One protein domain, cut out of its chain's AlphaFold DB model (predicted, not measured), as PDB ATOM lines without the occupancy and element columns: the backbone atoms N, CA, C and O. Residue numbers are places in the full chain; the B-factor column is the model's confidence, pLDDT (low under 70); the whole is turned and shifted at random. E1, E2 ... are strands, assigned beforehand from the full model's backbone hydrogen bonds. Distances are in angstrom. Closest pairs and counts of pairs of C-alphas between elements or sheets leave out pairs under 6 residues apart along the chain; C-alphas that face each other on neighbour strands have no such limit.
ATOM      1  N   THR A   4      34.410 -25.216  36.893       89.12
ATOM      2  CA  THR A   4      35.406 -24.753  37.854       89.12
ATOM      3  C   THR A   4      35.149 -23.293  38.180       89.12
ATOM      4  O   THR A   4      34.831 -22.486  37.307       89.12
ATOM      5  N   TRP A   5      35.308 -22.950  39.443       90.25
ATOM      6  CA  TRP A   5      35.069 -21.620  39.969       90.25
ATOM      7  C   TRP A   5      36.231 -21.228  40.855       90.25
ATOM      8  O   TRP A   5      36.750 -22.078  41.579       90.25
ATOM      9  N   GLN A   6      36.623 -19.962  40.814       90.44
ATOM     10  CA  GLN A   6      37.810 -19.478  41.498       90.44
ATOM     11  C   GLN A   6      37.549 -18.133  42.178       90.44
ATOM     12  O   GLN A   6      36.841 -17.286  41.629       90.44
ATOM     13  N   ASP A   7      38.093 -17.952  43.380       90.38
ATOM     14  CA  ASP A   7      38.091 -16.665  44.080       90.38
ATOM     15  C   ASP A   7      39.319 -15.813  43.705       90.38
ATOM     16  O   ASP A   7      40.244 -16.256  43.021       90.38
ATOM     17  N   ALA A   8      39.369 -14.573  44.194       87.94
ATOM     18  CA  ALA A   8      40.503 -13.676  43.955       87.94
ATOM     19  C   ALA A   8      41.829 -14.151  44.592       87.94
ATOM     20  O   ALA A   8      42.888 -13.612  44.268       87.94
ATOM     21  N   LYS A   9      41.788 -15.135  45.503       88.19
ATOM     22  CA  LYS A   9      42.956 -15.717  46.187       88.19
ATOM     23  C   LYS A   9      43.494 -16.955  45.453       88.19
ATOM     24  O   LYS A   9      44.544 -17.468  45.831       88.19
ATOM     25  N   GLY A  10      42.806 -17.426  44.410       86.31
ATOM     26  CA  GLY A  10      43.170 -18.606  43.629       86.31
ATOM     27  C   GLY A  10      42.586 -19.922  44.154       86.31
ATOM     28  O   GLY A  10      42.856 -20.967  43.559       86.31
ATOM     29  N   ASN A  11      41.769 -19.901  45.213       85.50
ATOM     30  CA  ASN A  11      41.075 -21.094  45.696       85.50
ATOM     31  C   ASN A  11      40.021 -21.513  44.677       85.50
ATOM     32  O   ASN A  11      39.338 -20.659  44.111       85.50
ATOM     33  N   SER A  12      39.853 -22.818  44.458       85.94
ATOM     34  CA  SER A  12      38.926 -23.310  43.441       85.94
ATOM     35  C   SER A  12      38.004 -24.414  43.926       85.94
ATOM     36  O   SER A  12      38.409 -25.302  44.673       85.94
ATOM     37  N   TYR A  13      36.773 -24.375  43.421       82.94
ATOM     38  CA  TYR A  13      35.776 -25.428  43.567       82.94
ATOM     39  C   TYR A  13      35.327 -25.897  42.187       82.94
ATOM     40  O   TYR A  13      35.089 -25.084  41.293       82.94
ATOM     41  N   THR A  14      35.198 -27.210  42.018       84.81
ATOM     42  CA  THR A  14      34.654 -27.810  40.796       84.81
ATOM     43  C   THR A  14      33.317 -28.451  41.125       84.81
ATOM     44  O   THR A  14      33.239 -29.268  42.036       84.81
ATOM     45  N   PHE A  15      32.279 -28.068  40.385       80.94
ATOM     46  CA  PHE A  15      30.969 -28.708  40.439       80.94
ATOM     47  C   PHE A  15      30.831 -29.597  39.214       80.94
ATOM     48  O   PHE A  15      30.996 -29.122  38.086       80.94
ATOM     49  N   ASP A  16      30.488 -30.858  39.423       77.44
ATOM     50  CA  ASP A  16      30.173 -31.796  38.351       77.44
ATOM     51  C   ASP A  16      28.667 -32.112  38.318       77.44
ATOM     52  O   ASP A  16      27.847 -31.387  38.890       77.44
ATOM     53  N   ALA A  17      28.280 -33.166  37.597       72.25
ATOM     54  CA  ALA A  17      26.885 -33.594  37.498       72.25
ATOM     55  C   ALA A  17      26.285 -34.070  38.839       72.25
ATOM     56  O   ALA A  17      25.064 -34.063  38.980       72.25
ATOM     57  N   SER A  18      27.118 -34.443  39.816       66.69
ATOM     58  CA  SER A  18      26.736 -34.736  41.205       66.69
ATOM     59  C   SER A  18      26.750 -33.499  42.116       66.69
ATOM     60  O   SER A  18      26.322 -33.577  43.266       66.69
ATOM     61  N   GLY A  19      27.193 -32.338  41.624       71.81
ATOM     62  CA  GLY A  19      27.336 -31.112  42.409       71.81
ATOM     63  C   GLY A  19      28.720 -30.991  43.055       71.81
ATOM     64  O   GLY A  19      29.724 -31.270  42.411       71.81
ATOM     65  N   ILE A  20      28.780 -30.508  44.304       67.94
ATOM     66  CA  ILE A  20      30.029 -30.383  45.090       67.94
ATOM     67  C   ILE A  20      30.356 -31.657  45.893       67.94
ATOM     68  O   ILE A  20      31.344 -31.660  46.623       67.94
ATOM     69  N   GLU A  21      29.541 -32.720  45.809       63.66
ATOM     70  CA  GLU A  21      29.715 -33.919  46.641       63.66
ATOM     71  C   GLU A  21      31.118 -34.517  46.460       63.66
ATOM     72  O   GLU A  21      31.441 -35.152  45.462       63.66
ATOM     73  N   SER A  22      31.969 -34.249  47.446       67.56
ATOM     74  CA  SER A  22      33.383 -34.598  47.469       67.56
ATOM     75  C   SER A  22      33.742 -35.134  48.850       67.56
ATOM     76  O   SER A  22      32.994 -34.965  49.815       67.56
ATOM     77  N   ASP A  23      34.935 -35.713  48.988       64.50
ATOM     78  CA  ASP A  23      35.441 -36.188  50.285       64.50
ATOM     79  C   ASP A  23      35.598 -35.070  51.335       64.50
ATOM     80  O   ASP A  23      35.775 -35.343  52.529       64.50
ATOM     81  N   VAL A  24      35.558 -33.809  50.894       67.12
ATOM     82  CA  VAL A  24      35.889 -32.627  51.694       67.12
ATOM     83  C   VAL A  24      34.649 -31.799  52.033       67.12
ATOM     84  O   VAL A  24      34.566 -31.286  53.151       67.12
ATOM     85  N   ALA A  25      33.678 -31.694  51.118       78.31
ATOM     86  CA  ALA A  25      32.465 -30.901  51.301       78.31
ATOM     87  C   ALA A  25      31.238 -31.509  50.608       78.31
ATOM     88  O   ALA A  25      31.345 -32.180  49.582       78.31
ATOM     89  N   LYS A  26      30.057 -31.218  51.158       82.44
ATOM     90  CA  LYS A  26      28.758 -31.616  50.616       82.44
ATOM     91  C   LYS A  26      27.776 -30.448  50.665       82.44
ATOM     92  O   LYS A  26      27.705 -29.747  51.673       82.44
ATOM     93  N   LEU A  27      27.005 -30.265  49.592       84.00
ATOM     94  CA  LEU A  27      25.841 -29.378  49.610       84.00
ATOM     95  C   LEU A  27      24.715 -30.034  50.415       84.00
ATOM     96  O   LEU A  27      24.342 -31.181  50.167       84.00
ATOM     97  N   GLU A  28      24.175 -29.301  51.377       84.50
ATOM     98  CA  GLU A  28      22.999 -29.695  52.144       84.50
ATOM     99  C   GLU A  28      21.760 -29.187  51.397       84.50
ATOM    100  O   GLU A  28      21.390 -28.014  51.475       84.50
ATOM    101  N   THR A  29      21.148 -30.074  50.611       73.88
ATOM    102  CA  THR A  29      19.874 -29.820  49.930       73.88
ATOM    103  C   THR A  29      18.723 -30.296  50.816       73.88
ATOM    104  O   THR A  29      18.697 -31.458  51.223       73.88
ATOM    105  N   GLY A  30      17.777 -29.410  51.115       72.94
ATOM    106  CA  GLY A  30      16.569 -29.680  51.904       72.94
ATOM    107  C   GLY A  30      15.440 -28.723  51.516       72.94
ATOM    108  O   GLY A  30      15.558 -28.021  50.515       72.94
ATOM    109  N   ASP A  31      14.373 -28.637  52.313       76.69
ATOM    110  CA  ASP A  31      13.190 -27.805  51.999       76.69
ATOM    111  C   ASP A  31      13.498 -26.301  51.849       76.69
ATOM    112  O   ASP A  31      12.726 -25.553  51.255       76.69
ATOM    113  N   TYR A  32      14.645 -25.855  52.367       70.50
ATOM    114  CA  TYR A  32      15.152 -24.484  52.262       70.50
ATOM    115  C   TYR A  32      16.088 -24.264  51.061       70.50
ATOM    116  O   TYR A  32      16.588 -23.155  50.875       70.50
ATOM    117  N   SER A  33      16.372 -25.311  50.278       84.62
ATOM    118  CA  SER A  33      17.246 -25.222  49.110       84.62
ATOM    119  C   SER A  33      16.456 -24.944  47.837       84.62
ATOM    120  O   SER A  33      15.473 -25.621  47.541       84.62
ATOM    121  N   GLY A  34      16.888 -23.948  47.069       87.12
ATOM    122  CA  GLY A  34      16.174 -23.521  45.871       87.12
ATOM    123  C   GLY A  34      16.389 -22.051  45.525       87.12
ATOM    124  O   GLY A  34      17.043 -21.324  46.275       87.12
ATOM    125  N   PRO A  35      15.868 -21.609  44.367       90.62
ATOM    126  CA  PRO A  35      15.827 -20.196  44.026       90.62
ATOM    127  C   PRO A  35      14.904 -19.438  44.986       90.62
ATOM    128  O   PRO A  35      13.775 -19.860  45.232       90.62
ATOM    129  N   ASP A  36      15.379 -18.307  45.495       89.75
ATOM    130  CA  ASP A  36      14.552 -17.333  46.196       89.75
ATOM    131  C   ASP A  36      13.768 -16.440  45.215       89.75
ATOM    132  O   ASP A  36      13.873 -16.562  43.990       89.75
ATOM    133  N   GLU A  37      12.977 -15.513  45.759       89.50
ATOM    134  CA  GLU A  37      12.169 -14.557  44.990       89.50
ATOM    135  C   GLU A  37      12.985 -13.659  44.039       89.50
ATOM    136  O   GLU A  37      12.452 -13.152  43.051       89.50
ATOM    137  N   ASN A  38      14.290 -13.503  44.283       88.50
ATOM    138  CA  ASN A  38      15.199 -12.714  43.454       88.50
ATOM    139  C   ASN A  38      15.885 -13.560  42.363       88.50
ATOM    140  O   ASN A  38      16.566 -13.018  41.481       88.50
ATOM    141  N   GLY A  39      15.663 -14.878  42.374       90.94
ATOM    142  CA  GLY A  39      16.301 -15.845  41.486       90.94
ATOM    143  C   GLY A  39      17.705 -16.248  41.939       90.94
ATOM    144  O   GLY A  39      18.473 -16.758  41.123       90.94
ATOM    145  N   ILE A  40      18.054 -16.010  43.208       92.50
ATOM    146  CA  ILE A  40      19.304 -16.476  43.816       92.50
ATOM    147  C   ILE A  40      19.064 -17.881  44.352       92.50
ATOM    148  O   ILE A  40      18.175 -18.094  45.170       92.50
ATOM    149  N   TYR A  41      19.859 -18.849  43.909       91.62
ATOM    150  CA  TYR A  41      19.766 -20.205  44.438       91.62
ATOM    151  C   TYR A  41      20.484 -20.283  45.782       91.62
ATOM    152  O   TYR A  41      21.660 -19.938  45.866       91.62
ATOM    153  N   ARG A  42      19.801 -20.763  46.820       90.38
ATOM    154  CA  ARG A  42      20.350 -20.908  48.171       90.38
ATOM    155  C   ARG A  42      20.373 -22.371  48.585       90.38
ATOM    156  O   ARG A  42      19.488 -23.138  48.216       90.38
ATOM    157  N   ALA A  43      21.391 -22.757  49.340       89.62
ATOM    158  CA  ALA A  43      21.531 -24.067  49.964       89.62
ATOM    159  C   ALA A  43      22.449 -23.970  51.191       89.62
ATOM    160  O   ALA A  43      23.031 -22.919  51.466       89.62
ATOM    161  N   GLY A  44      22.596 -25.075  51.921       88.69
ATOM    162  CA  GLY A  44      23.682 -25.235  52.882       88.69
ATOM    163  C   GLY A  44      24.905 -25.866  52.219       88.69
ATOM    164  O   GLY A  44      24.787 -26.589  51.229       88.69
ATOM    165  N   ILE A  45      26.085 -25.637  52.780       86.88
ATOM    166  CA  ILE A  45      27.293 -26.414  52.490       86.88
ATOM    167  C   ILE A  45      27.939 -26.836  53.806       86.88
ATOM    168  O   ILE A  45      27.986 -26.059  54.757       86.88
ATOM    169  N   ARG A  46      28.443 -28.069  53.877       86.56
ATOM    170  CA  ARG A  46      29.138 -28.590  55.057       86.56
ATOM    171  C   ARG A  46      30.440 -29.265  54.665       86.56
ATOM    172  O   ARG A  46      30.444 -30.150  53.812       86.56
ATOM    173  N   TRP A  47      31.528 -28.889  55.334       84.81
ATOM    174  CA  TRP A  47      32.801 -29.607  55.263       84.81
ATOM    175  C   TRP A  47      32.854 -30.704  56.316       84.81
ATOM    176  O   TRP A  47      32.238 -30.606  57.382       84.81
ATOM    177  N   LYS A  48      33.629 -31.750  56.036       80.12
ATOM    178  CA  LYS A  48      33.829 -32.853  56.976       80.12
ATOM    179  C   LYS A  48      34.327 -32.314  58.327       80.12
ATOM    180  O   LYS A  48      35.382 -31.692  58.399       80.12
ATOM    181  N   ASN A  49      33.561 -32.576  59.389       76.81
ATOM    182  CA  ASN A  49      33.842 -32.174  60.776       76.81
ATOM    183  C   ASN A  49      33.896 -30.653  61.048       76.81
ATOM    184  O   ASN A  49      34.484 -30.250  62.047       76.81
ATOM    185  N   GLN A  50      33.287 -29.814  60.204       78.94
ATOM    186  CA  GLN A  50      33.195 -28.366  60.437       78.94
ATOM    187  C   GLN A  50      31.741 -27.887  60.478       78.94
ATOM    188  O   GLN A  50      30.828 -28.571  60.010       78.94
ATOM    189  N   THR A  51      31.531 -26.696  61.039       82.75
ATOM    190  CA  THR A  51      30.242 -25.997  60.995       82.75
ATOM    191  C   THR A  51      29.838 -25.746  59.541       82.75
ATOM    192  O   THR A  51      30.672 -25.378  58.714       82.75
ATOM    193  N   GLY A  52      28.560 -25.970  59.220       86.44
ATOM    194  CA  GLY A  52      28.017 -25.649  57.899       86.44
ATOM    195  C   GLY A  52      27.982 -24.140  57.640       86.44
ATOM    196  O   GLY A  52      28.077 -23.343  58.570       86.44
ATOM    197  N   ALA A  53      27.839 -23.749  56.380       88.38
ATOM    198  CA  ALA A  53      27.706 -22.363  55.941       88.38
ATOM    199  C   ALA A  53      26.544 -22.217  54.952       88.38
ATOM    200  O   ALA A  53      26.080 -23.201  54.367       88.38
ATOM    201  N   ALA A  54      26.095 -20.981  54.740       88.88
ATOM    202  CA  ALA A  54      25.207 -20.661  53.638       88.88
ATOM    203  C   ALA A  54      25.980 -20.722  52.317       88.88
ATOM    204  O   ALA A  54      27.123 -20.268  52.213       88.88
ATOM    205  N   PHE A  55      25.324 -21.272  51.305       89.44
ATOM    206  CA  PHE A  55      25.810 -21.360  49.941       89.44
ATOM    207  C   PHE A  55      24.813 -20.668  49.016       89.44
ATOM    208  O   PHE A  55      23.629 -21.010  49.004       89.44
ATOM    209  N   LEU A  56      25.280 -19.684  48.253       91.38
ATOM    210  CA  LEU A  56      24.457 -18.925  47.315       91.38
ATOM    211  C   LEU A  56      25.034 -19.073  45.911       91.38
ATOM    212  O   LEU A  56      26.239 -18.933  45.739       91.38
ATOM    213  N   ILE A  57      24.187 -19.275  44.902       91.38
ATOM    214  CA  ILE A  57      24.527 -19.058  43.492       91.38
ATOM    215  C   ILE A  57      23.700 -17.895  42.985       91.38
ATOM    216  O   ILE A  57      22.469 -17.916  43.021       91.38
ATOM    217  N   ILE A  58      24.404 -16.898  42.473       93.38
ATOM    218  CA  ILE A  58      23.844 -15.640  42.013       93.38
ATOM    219  C   ILE A  58      24.122 -15.559  40.512       93.38
ATOM    220  O   ILE A  58      25.282 -15.400  40.118       93.38
ATOM    221  N   PRO A  59      23.091 -15.690  39.660       93.38
ATOM    222  CA  PRO A  59      23.263 -15.558  38.222       93.38
ATOM    223  C   PRO A  59      23.805 -14.181  37.820       93.38
ATOM    224  O   PRO A  59      23.575 -13.178  38.508       93.38
ATOM    225  N   ALA A  60      24.473 -14.117  36.672       94.19
ATOM    226  CA  ALA A  60      24.838 -12.854  36.041       94.19
ATOM    227  C   ALA A  60      23.610 -11.930  35.894       94.19
ATOM    228  O   ALA A  60      22.507 -12.360  35.546       94.19
ATOM    229  N   GLY A  61      23.798 -10.643  36.178       94.88
ATOM    230  CA  GLY A  61      22.765  -9.607  36.137       94.88
ATOM    231  C   GLY A  61      21.841  -9.553  37.359       94.88
ATOM    232  O   GLY A  61      20.972  -8.684  37.415       94.88
ATOM    233  N   LYS A  62      22.000 -10.449  38.342       94.62
ATOM    234  CA  LYS A  62      21.306 -10.371  39.639       94.62
ATOM    235  C   LYS A  62      22.193  -9.707  40.686       94.62
ATOM    236  O   LYS A  62      23.409  -9.778  40.580       94.62
ATOM    237  N   SER A  63      21.608  -9.092  41.705       92.81
ATOM    238  CA  SER A  63      22.368  -8.485  42.804       92.81
ATOM    239  C   SER A  63      22.017  -9.152  44.122       92.81
ATOM    240  O   SER A  63      20.883  -9.595  44.305       92.81
ATOM    241  N   LEU A  64      22.973  -9.178  45.046       91.19
ATOM    242  CA  LEU A  64      22.701  -9.465  46.449       91.19
ATOM    243  C   LEU A  64      21.612  -8.521  46.991       91.19
ATOM    244  O   LEU A  64      21.626  -7.327  46.661       91.19
ATOM    245  N   PRO A  65      20.680  -9.013  47.830       89.81
ATOM    246  CA  PRO A  65      19.646  -8.167  48.412       89.81
ATOM    247  C   PRO A  65      20.258  -7.058  49.268       89.81
ATOM    248  O   PRO A  65      21.136  -7.314  50.089       89.81
ATOM    249  N   ALA A  66      19.758  -5.828  49.128       89.94
ATOM    250  CA  ALA A  66      20.294  -4.673  49.849       89.94
ATOM    251  C   ALA A  66      20.352  -4.910  51.371       89.94
ATOM    252  O   ALA A  66      21.367  -4.614  51.999       89.94
ATOM    253  N   GLY A  67      19.315  -5.531  51.946       88.06
ATOM    254  CA  GLY A  67      19.247  -5.855  53.377       88.06
ATOM    255  C   GLY A  67      20.264  -6.896  53.867       88.06
ATOM    256  O   GLY A  67      20.445  -7.030  55.071       88.06
ATOM    257  N   GLU A  68      20.937  -7.609  52.962       86.44
ATOM    258  CA  GLU A  68      21.975  -8.599  53.285       86.44
ATOM    259  C   GLU A  68      23.400  -8.029  53.137       86.44
ATOM    260  O   GLU A  68      24.374  -8.669  53.525       86.44
ATOM    261  N   THR A  69      23.539  -6.814  52.600       86.81
ATOM    262  CA  THR A  69      24.835  -6.170  52.323       86.81
ATOM    263  C   THR A  69      25.100  -5.007  53.279       86.81
ATOM    264  O   THR A  69      24.178  -4.301  53.677       86.81
ATOM    265  N   VAL A  70      26.373  -4.752  53.611       82.31
ATOM    266  CA  VAL A  70      26.777  -3.723  54.597       82.31
ATOM    267  C   VAL A  70      26.249  -2.321  54.262       82.31
ATOM    268  O   VAL A  70      25.844  -1.591  55.159       82.31
ATOM    269  N   ASN A  71      26.225  -1.953  52.978       85.75
ATOM    270  CA  ASN A  71      25.844  -0.612  52.512       85.75
ATOM    271  C   ASN A  71      24.635  -0.624  51.561       85.75
ATOM    272  O   ASN A  71      24.464   0.300  50.765       85.75
ATOM    273  N   GLY A  72      23.833  -1.692  51.557       88.38
ATOM    274  CA  GLY A  72      22.715  -1.827  50.616       88.38
ATOM    275  C   GLY A  72      23.123  -2.023  49.151       88.38
ATOM    276  O   GLY A  72      22.272  -1.953  48.269       88.38
ATOM    277  N   THR A  73      24.415  -2.235  48.882       89.25
ATOM    278  CA  THR A  73      24.986  -2.360  47.539       89.25
ATOM    279  C   THR A  73      25.777  -3.656  47.437       89.25
ATOM    280  O   THR A  73      26.580  -3.958  48.319       89.25
ATOM    281  N   ASP A  74      25.576  -4.392  46.344       90.62
ATOM    282  CA  ASP A  74      26.359  -5.577  46.000       90.62
ATOM    283  C   ASP A  74      27.774  -5.156  45.550       90.62
ATOM    284  O   ASP A  74      27.902  -4.474  44.530       90.62
ATOM    285  N   PRO A  75      28.840  -5.510  46.295       87.50
ATOM    286  CA  PRO A  75      30.204  -5.096  45.973       87.50
ATOM    287  C   PRO A  75      30.886  -6.007  44.939       87.50
ATOM    288  O   PRO A  75      32.070  -5.827  44.653       87.50
ATOM    289  N   THR A  76      30.193  -7.028  44.435       90.81
ATOM    290  CA  THR A  76      30.765  -8.067  43.570       90.81
ATOM    291  C   THR A  76      30.546  -7.756  42.088       90.81
ATOM    292  O   THR A  76      29.735  -6.901  41.730       90.81
ATOM    293  N   ASP A  77      31.264  -8.445  41.197       92.44
ATOM    294  CA  ASP A  77      31.058  -8.287  39.757       92.44
ATOM    295  C   ASP A  77      29.753  -8.971  39.321       92.44
ATOM    296  O   ASP A  77      29.691 -10.179  39.081       92.44
ATOM    297  N   THR A  78      28.691  -8.172  39.212       94.06
ATOM    298  CA  THR A  78      27.354  -8.632  38.821       94.06
ATOM    299  C   THR A  78      27.256  -9.042  37.355       94.06
ATOM    300  O   THR A  78      26.262  -9.656  36.972       94.06
ATOM    301  N   SER A  79      28.263  -8.762  36.520       94.50
ATOM    302  CA  SER A  79      28.263  -9.187  35.115       94.50
ATOM    303  C   SER A  79      28.512 -10.688  34.939       94.50
ATOM    304  O   SER A  79      28.323 -11.223  33.845       94.50
ATOM    305  N   GLN A  80      28.902 -11.376  36.014       93.88
ATOM    306  CA  GLN A  80      29.252 -12.787  36.013       93.88
ATOM    307  C   GLN A  80      28.370 -13.586  36.972       93.88
ATOM    308  O   GLN A  80      27.867 -13.079  37.983       93.88
ATOM    309  N   ASP A  81      28.219 -14.874  36.664       93.31
ATOM    310  CA  ASP A  81      27.716 -15.813  37.654       93.31
ATOM    311  C   ASP A  81      28.692 -15.846  38.831       93.31
ATOM    312  O   ASP A  81      29.913 -15.905  38.651       93.31
ATOM    313  N   ARG A  82      28.136 -15.854  40.037       93.56
ATOM    314  CA  ARG A  82      28.886 -15.960  41.283       93.56
ATOM    315  C   ARG A  82      28.357 -17.125  42.084       93.56
ATOM    316  O   ARG A  82      27.155 -17.395  42.071       93.56
ATOM    317  N   PHE A  83      29.230 -17.751  42.854       90.81
ATOM    318  CA  PHE A  83      28.769 -18.385  44.074       90.81
ATOM    319  C   PHE A  83      29.471 -17.781  45.279       90.81
ATOM    320  O   PHE A  83      30.583 -17.260  45.182       90.81
ATOM    321  N   ILE A  84      28.783 -17.842  46.410       91.19
ATOM    322  CA  ILE A  84      29.227 -17.280  47.673       91.19
ATOM    323  C   ILE A  84      29.085 -18.338  48.758       91.19
ATOM    324  O   ILE A  84      28.060 -19.015  48.844       91.19
ATOM    325  N   ILE A  85      30.115 -18.449  49.590       87.50
ATOM    326  CA  ILE A  85      30.109 -19.252  50.809       87.50
ATOM    327  C   ILE A  85      30.248 -18.301  51.987       87.50
ATOM    328  O   ILE A  85      31.209 -17.537  52.046       87.50
ATOM    329  N   THR A  86      29.296 -18.327  52.920       87.56
ATOM    330  CA  THR A  86      29.345 -17.401  54.053       87.56
ATOM    331  C   THR A  86      28.529 -17.835  55.267       87.56
ATOM    332  O   THR A  86      27.574 -18.598  55.149       87.56
ATOM    333  N   GLN A  87      28.890 -17.309  56.438       84.88
ATOM    334  CA  GLN A  87      28.017 -17.281  57.618       84.88
ATOM    335  C   GLN A  87      27.076 -16.066  57.588       84.88
ATOM    336  O   GLN A  87      25.949 -16.143  58.068       84.88
ATOM    337  N   SER A  88      27.514 -14.966  56.966       82.50
ATOM    338  CA  SER A  88      26.716 -13.768  56.718       82.50
ATOM    339  C   SER A  88      27.216 -13.015  55.482       82.50
ATOM    340  O   SER A  88      28.408 -12.743  55.333       82.50
ATOM    341  N   VAL A  89      26.314 -12.620  54.583       78.38
ATOM    342  CA  VAL A  89      26.673 -11.815  53.396       78.38
ATOM    343  C   VAL A  89      27.258 -10.450  53.792       78.38
ATOM    344  O   VAL A  89      28.081  -9.892  53.066       78.38
ATOM    345  N   SER A  90      26.912  -9.932  54.971       76.50
ATOM    346  CA  SER A  90      27.461  -8.675  55.481       76.50
ATOM    347  C   SER A  90      28.911  -8.782  55.970       76.50
ATOM    348  O   SER A  90      29.565  -7.760  56.136       76.50
ATOM    349  N   GLU A  91      29.456  -9.986  56.160       76.62
ATOM    350  CA  GLU A  91      30.807 -10.200  56.709       76.62
ATOM    351  C   GLU A  91      31.908 -10.293  55.638       76.62
ATOM    352  O   GLU A  91      32.988 -10.806  55.908       76.62
ATOM    353  N   HIS A  92      31.668  -9.759  54.434       69.44
ATOM    354  CA  HIS A  92      32.580  -9.837  53.281       69.44
ATOM    355  C   HIS A  92      32.855 -11.281  52.848       69.44
ATOM    356  O   HIS A  92      33.920 -11.836  53.123       69.44
ATOM    357  N   PRO A  93      31.896 -11.905  52.160       71.88
ATOM    358  CA  PRO A  93      31.972 -13.325  51.916       71.88
ATOM    359  C   PRO A  93      33.007 -13.644  50.830       71.88
ATOM    360  O   PRO A  93      33.294 -12.807  49.970       71.88
ATOM    361  N   ASP A  94      33.551 -14.861  50.839       83.50
ATOM    362  CA  ASP A  94      34.409 -15.312  49.744       83.50
ATOM    363  C   ASP A  94      33.535 -15.538  48.498       83.50
ATOM    364  O   ASP A  94      32.595 -16.341  48.496       83.50
ATOM    365  N   VAL A  95      33.834 -14.783  47.438       91.94
ATOM    366  CA  VAL A  95      33.095 -14.792  46.171       91.94
ATOM    367  C   VAL A  95      33.919 -15.500  45.115       91.94
ATOM    368  O   VAL A  95      35.083 -15.164  44.889       91.94
ATOM    369  N   PHE A  96      33.283 -16.443  44.434       93.19
ATOM    370  CA  PHE A  96      33.895 -17.245  43.393       93.19
ATOM    371  C   PHE A  96      33.215 -16.972  42.060       93.19
ATOM    372  O   PHE A  96      31.986 -16.916  41.975       93.19
ATOM    373  N   TYR A  97      34.022 -16.867  41.011       93.56
ATOM    374  CA  TYR A  97      33.577 -16.646  39.641       93.56
ATOM    375  C   TYR A  97      33.895 -17.860  38.788       93.56
ATOM    376  O   TYR A  97      34.863 -18.580  39.040       93.56
ATOM    377  N   ARG A  98      33.081 -18.097  37.763       89.31
ATOM    378  CA  ARG A  98      33.280 -19.233  36.867       89.31
ATOM    379  C   ARG A  98      34.531 -19.026  36.012       89.31
ATOM    380  O   ARG A  98      34.655 -18.017  35.322       89.31
ATOM    381  N   VAL A  99      35.433 -20.002  36.025       86.75
ATOM    382  CA  VAL A  99      36.592 -20.038  35.128       86.75
ATOM    383  C   VAL A  99      36.097 -20.454  33.740       86.75
ATOM    384  O   VAL A  99      35.334 -21.416  33.623       86.75
TER     385      VAL A  99
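What this domain is: This is residues 4 to 99 of the 100 residues of an uncharacterized protein of Streptococcus sanguinis (UniProt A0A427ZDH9). With little regular structure, this is one antiparallel sheet of seven strands, curled like part of a barrel and open between E2 and E3. The 96 printed residues, all strand by class, hold E1 to E7 and no named helix; the order is E2 E1 E7 E6 E5 E4 E3. It is compact, radius of gyration of the C-alphas 12.9 A, spanning 36 by 30 by 24 A.

How they stand to each other: Start at E6, residues 82 to 86. Within hydrogen-bond range, N 84 meets O 56 of E5, residues 53 to 58, at 2.8 A, and N 83 meets O 96 of E7, residues 94 to 98, at 3.0 A. E3, residues 25 to 28, and E4, residues 41 to 47, begin a meander through E7, each strand the antiparallel neighbour of the one before.

Where its parts are: Find E1, residues 4 to 7, beginning at C-alpha 4 (35.406, -24.753, 37.854); E2 is residues 12 to 15. E4 runs 19.4 A; E7 ends at C-alpha 98 (33.280, -19.233, 36.867).

The domain as a whole: The printed part has no cut. Links E3 to E4 and E5 to E6 are long. Residues 18, 20 to 24 and 92 have pLDDT under 70.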